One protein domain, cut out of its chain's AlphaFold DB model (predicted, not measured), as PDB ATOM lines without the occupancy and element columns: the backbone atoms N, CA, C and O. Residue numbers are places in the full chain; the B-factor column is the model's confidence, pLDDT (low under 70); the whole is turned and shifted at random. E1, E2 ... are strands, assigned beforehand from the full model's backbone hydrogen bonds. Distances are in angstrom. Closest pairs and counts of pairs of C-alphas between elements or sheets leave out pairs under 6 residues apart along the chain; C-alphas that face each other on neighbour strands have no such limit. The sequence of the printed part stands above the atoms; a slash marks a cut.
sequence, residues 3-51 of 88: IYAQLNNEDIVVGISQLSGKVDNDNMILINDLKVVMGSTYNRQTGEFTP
ATOM      1  N   ILE A   3     -28.087 -41.017 -31.212       89.56
ATOM      2  CA  ILE A   3     -28.670 -39.818 -31.820       89.56
ATOM      3  C   ILE A   3     -27.555 -38.788 -31.952       89.56
ATOM      4  O   ILE A   3     -26.811 -38.566 -31.001       89.56
ATOM      5  N   TYR A   4     -27.429 -38.174 -33.121       91.31
ATOM      6  CA  TYR A   4     -26.407 -37.177 -33.409       91.31
ATOM      7  C   TYR A   4     -27.040 -35.880 -33.889       91.31
ATOM      8  O   TYR A   4     -27.920 -35.905 -34.751       91.31
ATOM      9  N   ALA A   5     -26.550 -34.761 -33.366       91.50
ATOM     10  CA  ALA A   5     -26.804 -33.431 -33.886       91.50
ATOM     11  C   ALA A   5     -25.799 -33.145 -35.003       91.50
ATOM     12  O   ALA A   5     -24.590 -33.230 -34.790       91.50
ATOM     13  N   GLN A   6     -26.303 -32.828 -36.190       92.50
ATOM     14  CA  GLN A   6     -25.511 -32.375 -37.323       92.50
ATOM     15  C   GLN A   6     -25.343 -30.864 -37.239       92.50
ATOM     16  O   GLN A   6     -26.337 -30.135 -37.227       92.50
ATOM     17  N   LEU A   7     -24.094 -30.418 -37.190       93.06
ATOM     18  CA  LEU A   7     -23.722 -29.013 -37.123       93.06
ATOM     19  C   LEU A   7     -23.346 -28.474 -38.506       93.06
ATOM     20  O   LEU A   7     -22.798 -29.197 -39.343       93.06
ATOM     21  N   ASN A   8     -23.638 -27.198 -38.743       92.38
ATOM     22  CA  ASN A   8     -23.067 -26.442 -39.855       92.38
ATOM     23  C   ASN A   8     -21.711 -25.815 -39.460       92.38
ATOM     24  O   ASN A   8     -21.211 -26.012 -38.356       92.38
ATOM     25  N   ASN A   9     -21.131 -25.016 -40.359       91.56
ATOM     26  CA  ASN A   9     -19.856 -24.318 -40.125       91.56
ATOM     27  C   ASN A   9     -19.904 -23.259 -39.004       91.56
ATOM     28  O   ASN A   9     -18.862 -22.735 -38.628       91.56
ATOM     29  N   GLU A  10     -21.093 -22.917 -38.507       89.31
ATOM     30  CA  GLU A  10     -21.324 -21.942 -37.434       89.31
ATOM     31  C   GLU A  10     -21.681 -22.632 -36.106       89.31
ATOM     32  O   GLU A  10     -22.165 -21.986 -35.181       89.31
ATOM     33  N   ASP A  11     -21.481 -23.952 -36.017       91.62
ATOM     34  CA  ASP A  11     -21.857 -24.779 -34.868       91.62
ATOM     35  C   ASP A  11     -23.359 -24.742 -34.540       91.62
ATOM     36  O   ASP A  11     -23.784 -24.932 -33.400       91.62
ATOM     37  N   ILE A  12     -24.199 -24.537 -35.555       89.69
ATOM     38  CA  ILE A  12     -25.659 -24.548 -35.431       89.69
ATOM     39  C   ILE A  12     -26.198 -25.909 -35.861       89.69
ATOM     40  O   ILE A  12     -25.841 -26.434 -36.918       89.69
ATOM     41  N   VAL A  13     -27.108 -26.463 -35.062       92.62
ATOM     42  CA  VAL A  13     -27.786 -27.729 -35.347       92.62
ATOM     43  C   VAL A  13     -28.735 -27.562 -36.533       92.62
ATOM     44  O   VAL A  13     -29.783 -26.922 -36.421       92.62
ATOM     45  N   VAL A  14     -28.374 -28.180 -37.657       92.12
ATOM     46  CA  VAL A  14     -29.167 -28.213 -38.899       92.12
ATOM     47  C   VAL A  14     -29.925 -29.526 -39.089       92.12
ATOM     48  O   VAL A  14     -30.864 -29.586 -39.880       92.12
ATOM     49  N   GLY A  15     -29.530 -30.581 -38.373       90.31
ATOM     50  CA  GLY A  15     -30.120 -31.909 -38.510       90.31
ATOM     51  C   GLY A  15     -29.956 -32.761 -37.255       90.31
ATOM     52  O   GLY A  15     -29.046 -32.555 -36.459       90.31
ATOM     53  N   ILE A  16     -30.838 -33.745 -37.079       90.81
ATOM     54  CA  ILE A  16     -30.786 -34.733 -36.001       90.81
ATOM     55  C   ILE A  16     -30.952 -36.091 -36.668       90.81
ATOM     56  O   ILE A  16     -31.959 -36.351 -37.324       90.81
ATOM     57  N   SER A  17     -29.936 -36.937 -36.544       90.31
ATOM     58  CA  SER A  17     -29.891 -38.256 -37.172       90.31
ATOM     59  C   SER A  17     -29.815 -39.347 -36.121       90.31
ATOM     60  O   SER A  17     -29.038 -39.253 -35.175       90.31
ATOM     61  N   GLN A  18     -30.587 -40.413 -36.315       89.56
ATOM     62  CA  GLN A  18     -30.554 -41.593 -35.464       89.56
ATOM     63  C   GLN A  18     -29.863 -42.740 -36.197       89.56
ATOM     64  O   GLN A  18     -30.296 -43.155 -37.268       89.56
ATOM     65  N   LEU A  19     -28.781 -43.250 -35.616       88.88
ATOM     66  CA  LEU A  19     -27.909 -44.242 -36.230       88.88
ATOM     67  C   LEU A  19     -27.746 -45.471 -35.329       88.88
ATOM     68  O   LEU A  19     -27.778 -45.400 -34.096       88.88
ATOM     69  N   SER A  20     -27.567 -46.632 -35.956       85.62
ATOM     70  CA  SER A  20     -27.333 -47.907 -35.266       85.62
ATOM     71  C   SER A  20     -25.880 -48.082 -34.804       85.62
ATOM     72  O   SER A  20     -25.630 -48.885 -33.908       85.62
ATOM     73  N   GLY A  21     -24.941 -47.315 -35.369       84.06
ATOM     74  CA  GLY A  21     -23.507 -47.382 -35.078       84.06
ATOM     75  C   GLY A  21     -22.925 -46.082 -34.519       84.06
ATOM     76  O   GLY A  21     -23.557 -45.023 -34.562       84.06
ATOM     77  N   LYS A  22     -21.699 -46.176 -33.990       85.31
ATOM     78  CA  LYS A  22     -20.926 -45.007 -33.567       85.31
ATOM     79  C   LYS A  22     -20.382 -44.292 -34.804       85.31
ATOM     80  O   LYS A  22     -19.712 -44.925 -35.616       85.31
ATOM     81  N   VAL A  23     -20.666 -43.000 -34.930       86.19
ATOM     82  CA  VAL A  23     -20.063 -42.141 -35.952       86.19
ATOM     83  C   VAL A  23     -19.055 -41.235 -35.272       86.19
ATOM     84  O   VAL A  23     -19.354 -40.640 -34.241       86.19
ATOM     85  N   ASP A  24     -17.860 -41.181 -35.846       82.81
ATOM     86  CA  ASP A  24     -16.779 -40.300 -35.422       82.81
ATOM     87  C   ASP A  24     -16.596 -39.243 -36.513       82.81
ATOM     88  O   ASP A  24     -15.947 -39.475 -37.533       82.81
ATOM     89  N   ASN A  25     -17.323 -38.135 -36.376       86.25
ATOM     90  CA  ASN A  25     -17.285 -37.018 -37.308       86.25
ATOM     91  C   ASN A  25     -17.401 -35.722 -36.508       86.25
ATOM     92  O   ASN A  25     -18.275 -35.606 -35.652       86.25
ATOM     93  N   ASP A  26     -16.545 -34.755 -36.818       86.00
ATOM     94  CA  ASP A  26     -16.463 -33.471 -36.115       86.00
ATOM     95  C   ASP A  26     -17.780 -32.673 -36.172       86.00
ATOM     96  O   ASP A  26     -18.142 -31.982 -35.225       86.00
ATOM     97  N   ASN A  27     -18.559 -32.842 -37.245       90.12
ATOM     98  CA  ASN A  27     -19.853 -32.182 -37.417       90.12
ATOM     99  C   ASN A  27     -21.029 -32.986 -36.834       90.12
ATOM    100  O   ASN A  27     -22.180 -32.586 -37.011       90.12
ATOM    101  N   MET A  28     -20.782 -34.135 -36.191       90.12
ATOM    102  CA  MET A  28     -21.819 -34.994 -35.613       90.12
ATOM    103  C   MET A  28     -21.596 -35.187 -34.118       90.12
ATOM    104  O   MET A  28     -20.858 -36.070 -33.684       90.12
ATOM    105  N   ILE A  29     -22.305 -34.401 -33.314       89.94
ATOM    106  CA  ILE A  29     -22.203 -34.468 -31.857       89.94
ATOM    107  C   ILE A  29     -23.239 -35.443 -31.309       89.94
ATOM    108  O   ILE A  29     -24.432 -35.315 -31.580       89.94
ATOM    109  N   LEU A  30     -22.785 -36.424 -30.529       89.62
ATOM    110  CA  LEU A  30     -23.659 -37.407 -29.892       89.62
ATOM    111  C   LEU A  30     -24.527 -36.733 -28.820       89.62
ATOM    112  O   LEU A  30     -24.020 -36.205 -27.833       89.62
ATOM    113  N   ILE A  31     -25.840 -36.818 -28.990       88.31
ATOM    114  CA  ILE A  31     -26.850 -36.315 -28.059       88.31
ATOM    115  C   ILE A  31     -27.516 -37.506 -27.370       88.31
ATOM    116  O   ILE A  31     -28.544 -38.021 -27.805       88.31
ATOM    117  N   ASN A  32     -26.883 -37.973 -26.293       77.44
ATOM    118  CA  ASN A  32     -27.439 -38.997 -25.407       77.44
ATOM    119  C   ASN A  32     -28.433 -38.339 -24.436       77.44
ATOM    120  O   ASN A  32     -28.015 -37.784 -23.426       77.44
ATOM    121  N   ASP A  33     -29.728 -38.375 -24.765       72.06
ATOM    122  CA  ASP A  33     -30.850 -37.840 -23.960       72.06
ATOM    123  C   ASP A  33     -30.898 -36.314 -23.755       72.06
ATOM    124  O   ASP A  33     -31.759 -35.791 -23.044       72.06
ATOM    125  N   LEU A  34     -30.034 -35.559 -24.432       78.69
ATOM    126  CA  LEU A  34     -30.132 -34.102 -24.468       78.69
ATOM    127  C   LEU A  34     -31.318 -33.675 -25.344       78.69
ATOM    128  O   LEU A  34     -31.414 -34.052 -26.515       78.69
ATOM    129  N   LYS A  35     -32.203 -32.832 -24.795       80.38
ATOM    130  CA  LYS A  35     -33.233 -32.126 -25.570       80.38
ATOM    131  C   LYS A  35     -32.581 -31.043 -26.429       80.38
ATOM    132  O   LYS A  35     -32.576 -29.871 -26.069       80.38
ATOM    133  N   VAL A  36     -32.031 -31.451 -27.563       87.38
ATOM    134  CA  VAL A  36     -31.529 -30.540 -28.592       87.38
ATOM    135  C   VAL A  36     -32.609 -30.318 -29.635       87.38
ATOM    136  O   VAL A  36     -33.284 -31.256 -30.060       87.38
ATOM    137  N   VAL A  37     -32.781 -29.061 -30.029       86.62
ATOM    138  CA  VAL A  37     -33.729 -28.648 -31.062       86.62
ATOM    139  C   VAL A  37     -32.970 -28.096 -32.262       86.62
ATOM    140  O   VAL A  37     -31.803 -27.715 -32.166       86.62
ATOM    141  N   MET A  38     -33.630 -28.057 -33.416       85.88
ATOM    142  CA  MET A  38     -33.057 -27.407 -34.594       85.88
ATOM    143  C   MET A  38     -32.815 -25.926 -34.314       85.88
ATOM    144  O   MET A  38     -33.618 -25.278 -33.644       85.88
ATOM    145  N   GLY A  39     -31.707 -25.402 -34.829       86.88
ATOM    146  CA  GLY A  39     -31.282 -24.032 -34.559       86.88
ATOM    147  C   GLY A  39     -30.599 -23.843 -33.202       86.88
ATOM    148  O   GLY A  39     -30.152 -22.736 -32.917       86.88
ATOM    149  N   SER A  40     -30.472 -24.890 -32.374       90.69
ATOM    150  CA  SER A  40     -29.605 -24.831 -31.196       90.69
ATOM    151  C   SER A  40     -28.161 -24.561 -31.612       90.69
ATOM    152  O   SER A  40     -27.673 -25.132 -32.585       90.69
ATOM    153  N   THR A  41     -27.468 -23.717 -30.857       91.44
ATOM    154  CA  THR A  41     -26.036 -23.457 -31.035       91.44
ATOM    155  C   THR A  41     -25.244 -24.379 -30.121       91.44
ATOM    156  O   THR A  41     -25.539 -24.473 -28.927       91.44
ATOM    157  N   TYR A  42     -24.251 -25.067 -30.665       91.62
ATOM    158  CA  TYR A  42     -23.340 -25.915 -29.915       91.62
ATOM    159  C   TYR A  42     -22.091 -25.128 -29.529       91.62
ATOM    160  O   TYR A  42     -21.391 -24.584 -30.377       91.62
ATOM    161  N   ASN A  43     -21.782 -25.068 -28.238       90.62
ATOM    162  CA  ASN A  43     -20.554 -24.445 -27.773       90.62
ATOM    163  C   ASN A  43     -19.451 -25.504 -27.666       90.62
ATOM    164  O   ASN A  43     -19.436 -26.292 -26.721       90.62
ATOM    165  N   ARG A  44     -18.489 -25.501 -28.598       87.50
ATOM    166  CA  ARG A  44     -17.357 -26.450 -28.590       87.50
ATOM    167  C   ARG A  44     -16.450 -26.334 -27.360       87.50
ATOM    168  O   ARG A  44     -15.736 -27.281 -27.052       87.50
ATOM    169  N   GLN A  45     -16.445 -25.191 -26.671       87.62
ATOM    170  CA  GLN A  45     -15.612 -24.985 -25.482       87.62
ATOM    171  C   GLN A  45     -16.228 -25.626 -24.237       87.62
ATOM    172  O   GLN A  45     -15.498 -26.176 -23.414       87.62
ATOM    173  N   THR A  46     -17.554 -25.553 -24.092       85.81
ATOM    174  CA  THR A  46     -18.271 -26.087 -22.920       85.81
ATOM    175  C   THR A  46     -18.899 -27.455 -23.178       85.81
ATOM    176  O   THR A  46     -19.176 -28.190 -22.235       85.81
ATOM    177  N   GLY A  47     -19.099 -27.820 -24.444       85.88
ATOM    178  CA  GLY A  47     -19.813 -29.024 -24.857       85.88
ATOM    179  C   GLY A  47     -21.333 -28.925 -24.701       85.88
ATOM    180  O   GLY A  47     -22.010 -29.952 -24.749       85.88
ATOM    181  N   GLU A  48     -21.878 -27.722 -24.506       88.00
ATOM    182  CA  GLU A  48     -23.301 -27.501 -24.234       88.00
ATOM    183  C   GLU A  48     -24.068 -26.993 -25.460       88.00
ATOM    184  O   GLU A  48     -23.550 -26.236 -26.282       88.00
ATOM    185  N   PHE A  49     -25.341 -27.382 -25.550       90.25
ATOM    186  CA  PHE A  49     -26.274 -26.871 -26.550       90.25
ATOM    187  C   PHE A  49     -27.123 -25.758 -25.953       90.25
ATOM    188  O   PHE A  49     -27.829 -25.962 -24.967       90.25
ATOM    189  N   THR A  50     -27.102 -24.598 -26.595       89.56
ATOM    190  CA  THR A  50     -27.960 -23.469 -26.246       89.56
ATOM    191  C   THR A  50     -29.161 -23.462 -27.192       89.56
ATOM    192  O   THR A  50     -28.969 -23.510 -28.410       89.56
ATOM    193  N   PRO A  51     -30.407 -23.457 -26.689       86.81
ATOM    194  CA  PRO A  51     -31.585 -23.361 -27.544       86.81
ATOM    195  C   PRO A  51     -31.611 -22.019 -28.291       86.81
ATOM    196  O   PRO A  51     -31.110 -21.022 -27.765       86.81
TER     197      PRO A  51
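AT A GLANCE: This is residues 3 to 51 of the 88 residues of an uncharacterized protein of Lysinibacillus mangiferihumi (UniProt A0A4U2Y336). A small antiparallel sheet of three strands, E2, E1 and E3, has a short two-stranded hairpin, E4 and E5, set crosswise beyond the end where E1 finishes and E2 begins. Loops make much of the rest: one swings from E2 round to E3, and another, residues 31 to 40, arches from E3 to E4. The 49 printed residues hold no named helix and five named strands, E1 to E5 in chain order, with sheet orders E2 - E1 - E3 and E4 - E5, both antiparallel. The class is all strand, though only 21 of the 49 printed residues are in named elements. The whole is compact and rounded, with a radius of gyration of the C-alphas of 9.8 A and spans of 26 by 20 by 18 A.

HOW THE PARTS SIT: Start at E1, residues 3 to 7, the inner strand of its sheet. It forms a hairpin with E2, residues 13 to 19, antiparallel at 151 degrees between their directions; look for N 4 and O 17, 2.8 A apart and within hydrogen-bond range. On to E3, residues 28 to 30, an edge strand like E2: it is antiparallel to E1 at 143 degrees, with N 5 and O 29 within hydrogen-bond range at 2.8 A. E2 and E3 are apart. Next comes E4, residues 41 to 43; its closest C-alphas to E2 are those of Thr 41 and Val 13, 6.3 A apart. From E1, the closest C-alphas are those of Leu 7 and Tyr 42, 7.9 A apart. E4 forms a hairpin with E5, residues 48 to 50, antiparallel at 150 degrees, with N 50 and O 41 within hydrogen-bond range at 2.8 A. E5 is apart from E1, E2 and E3.

IN THESE COORDINATES: Find C-alpha 3 at (-28.670, -39.818, -31.820); from there E1 runs 13.0 A to C-alpha 7. E2 starts at C-alpha 13, at (-27.786, -27.729, -35.347), and runs 16.5 A to C-alpha 19; with 7 residues it is the longest strand. E3, from Met 28 to Leu 30, E4, from Thr 41 to Asn 43, and E5, from Glu 48 to Thr 50, have three residues each. E5 ends at C-alpha 50, at (-27.960, -23.469, -26.246).

THE WHOLE: The two C-alphas farthest apart are those of Ser 20 and Gln 45, 27.5 A. The printed part has no cut. The links E1 to E2 and E4 to E5 are tight, those from E2 to E3 and from E3 to E4 short. The mean pLDDT of the printed part is 88.0, and no printed residue is under 70 in this model.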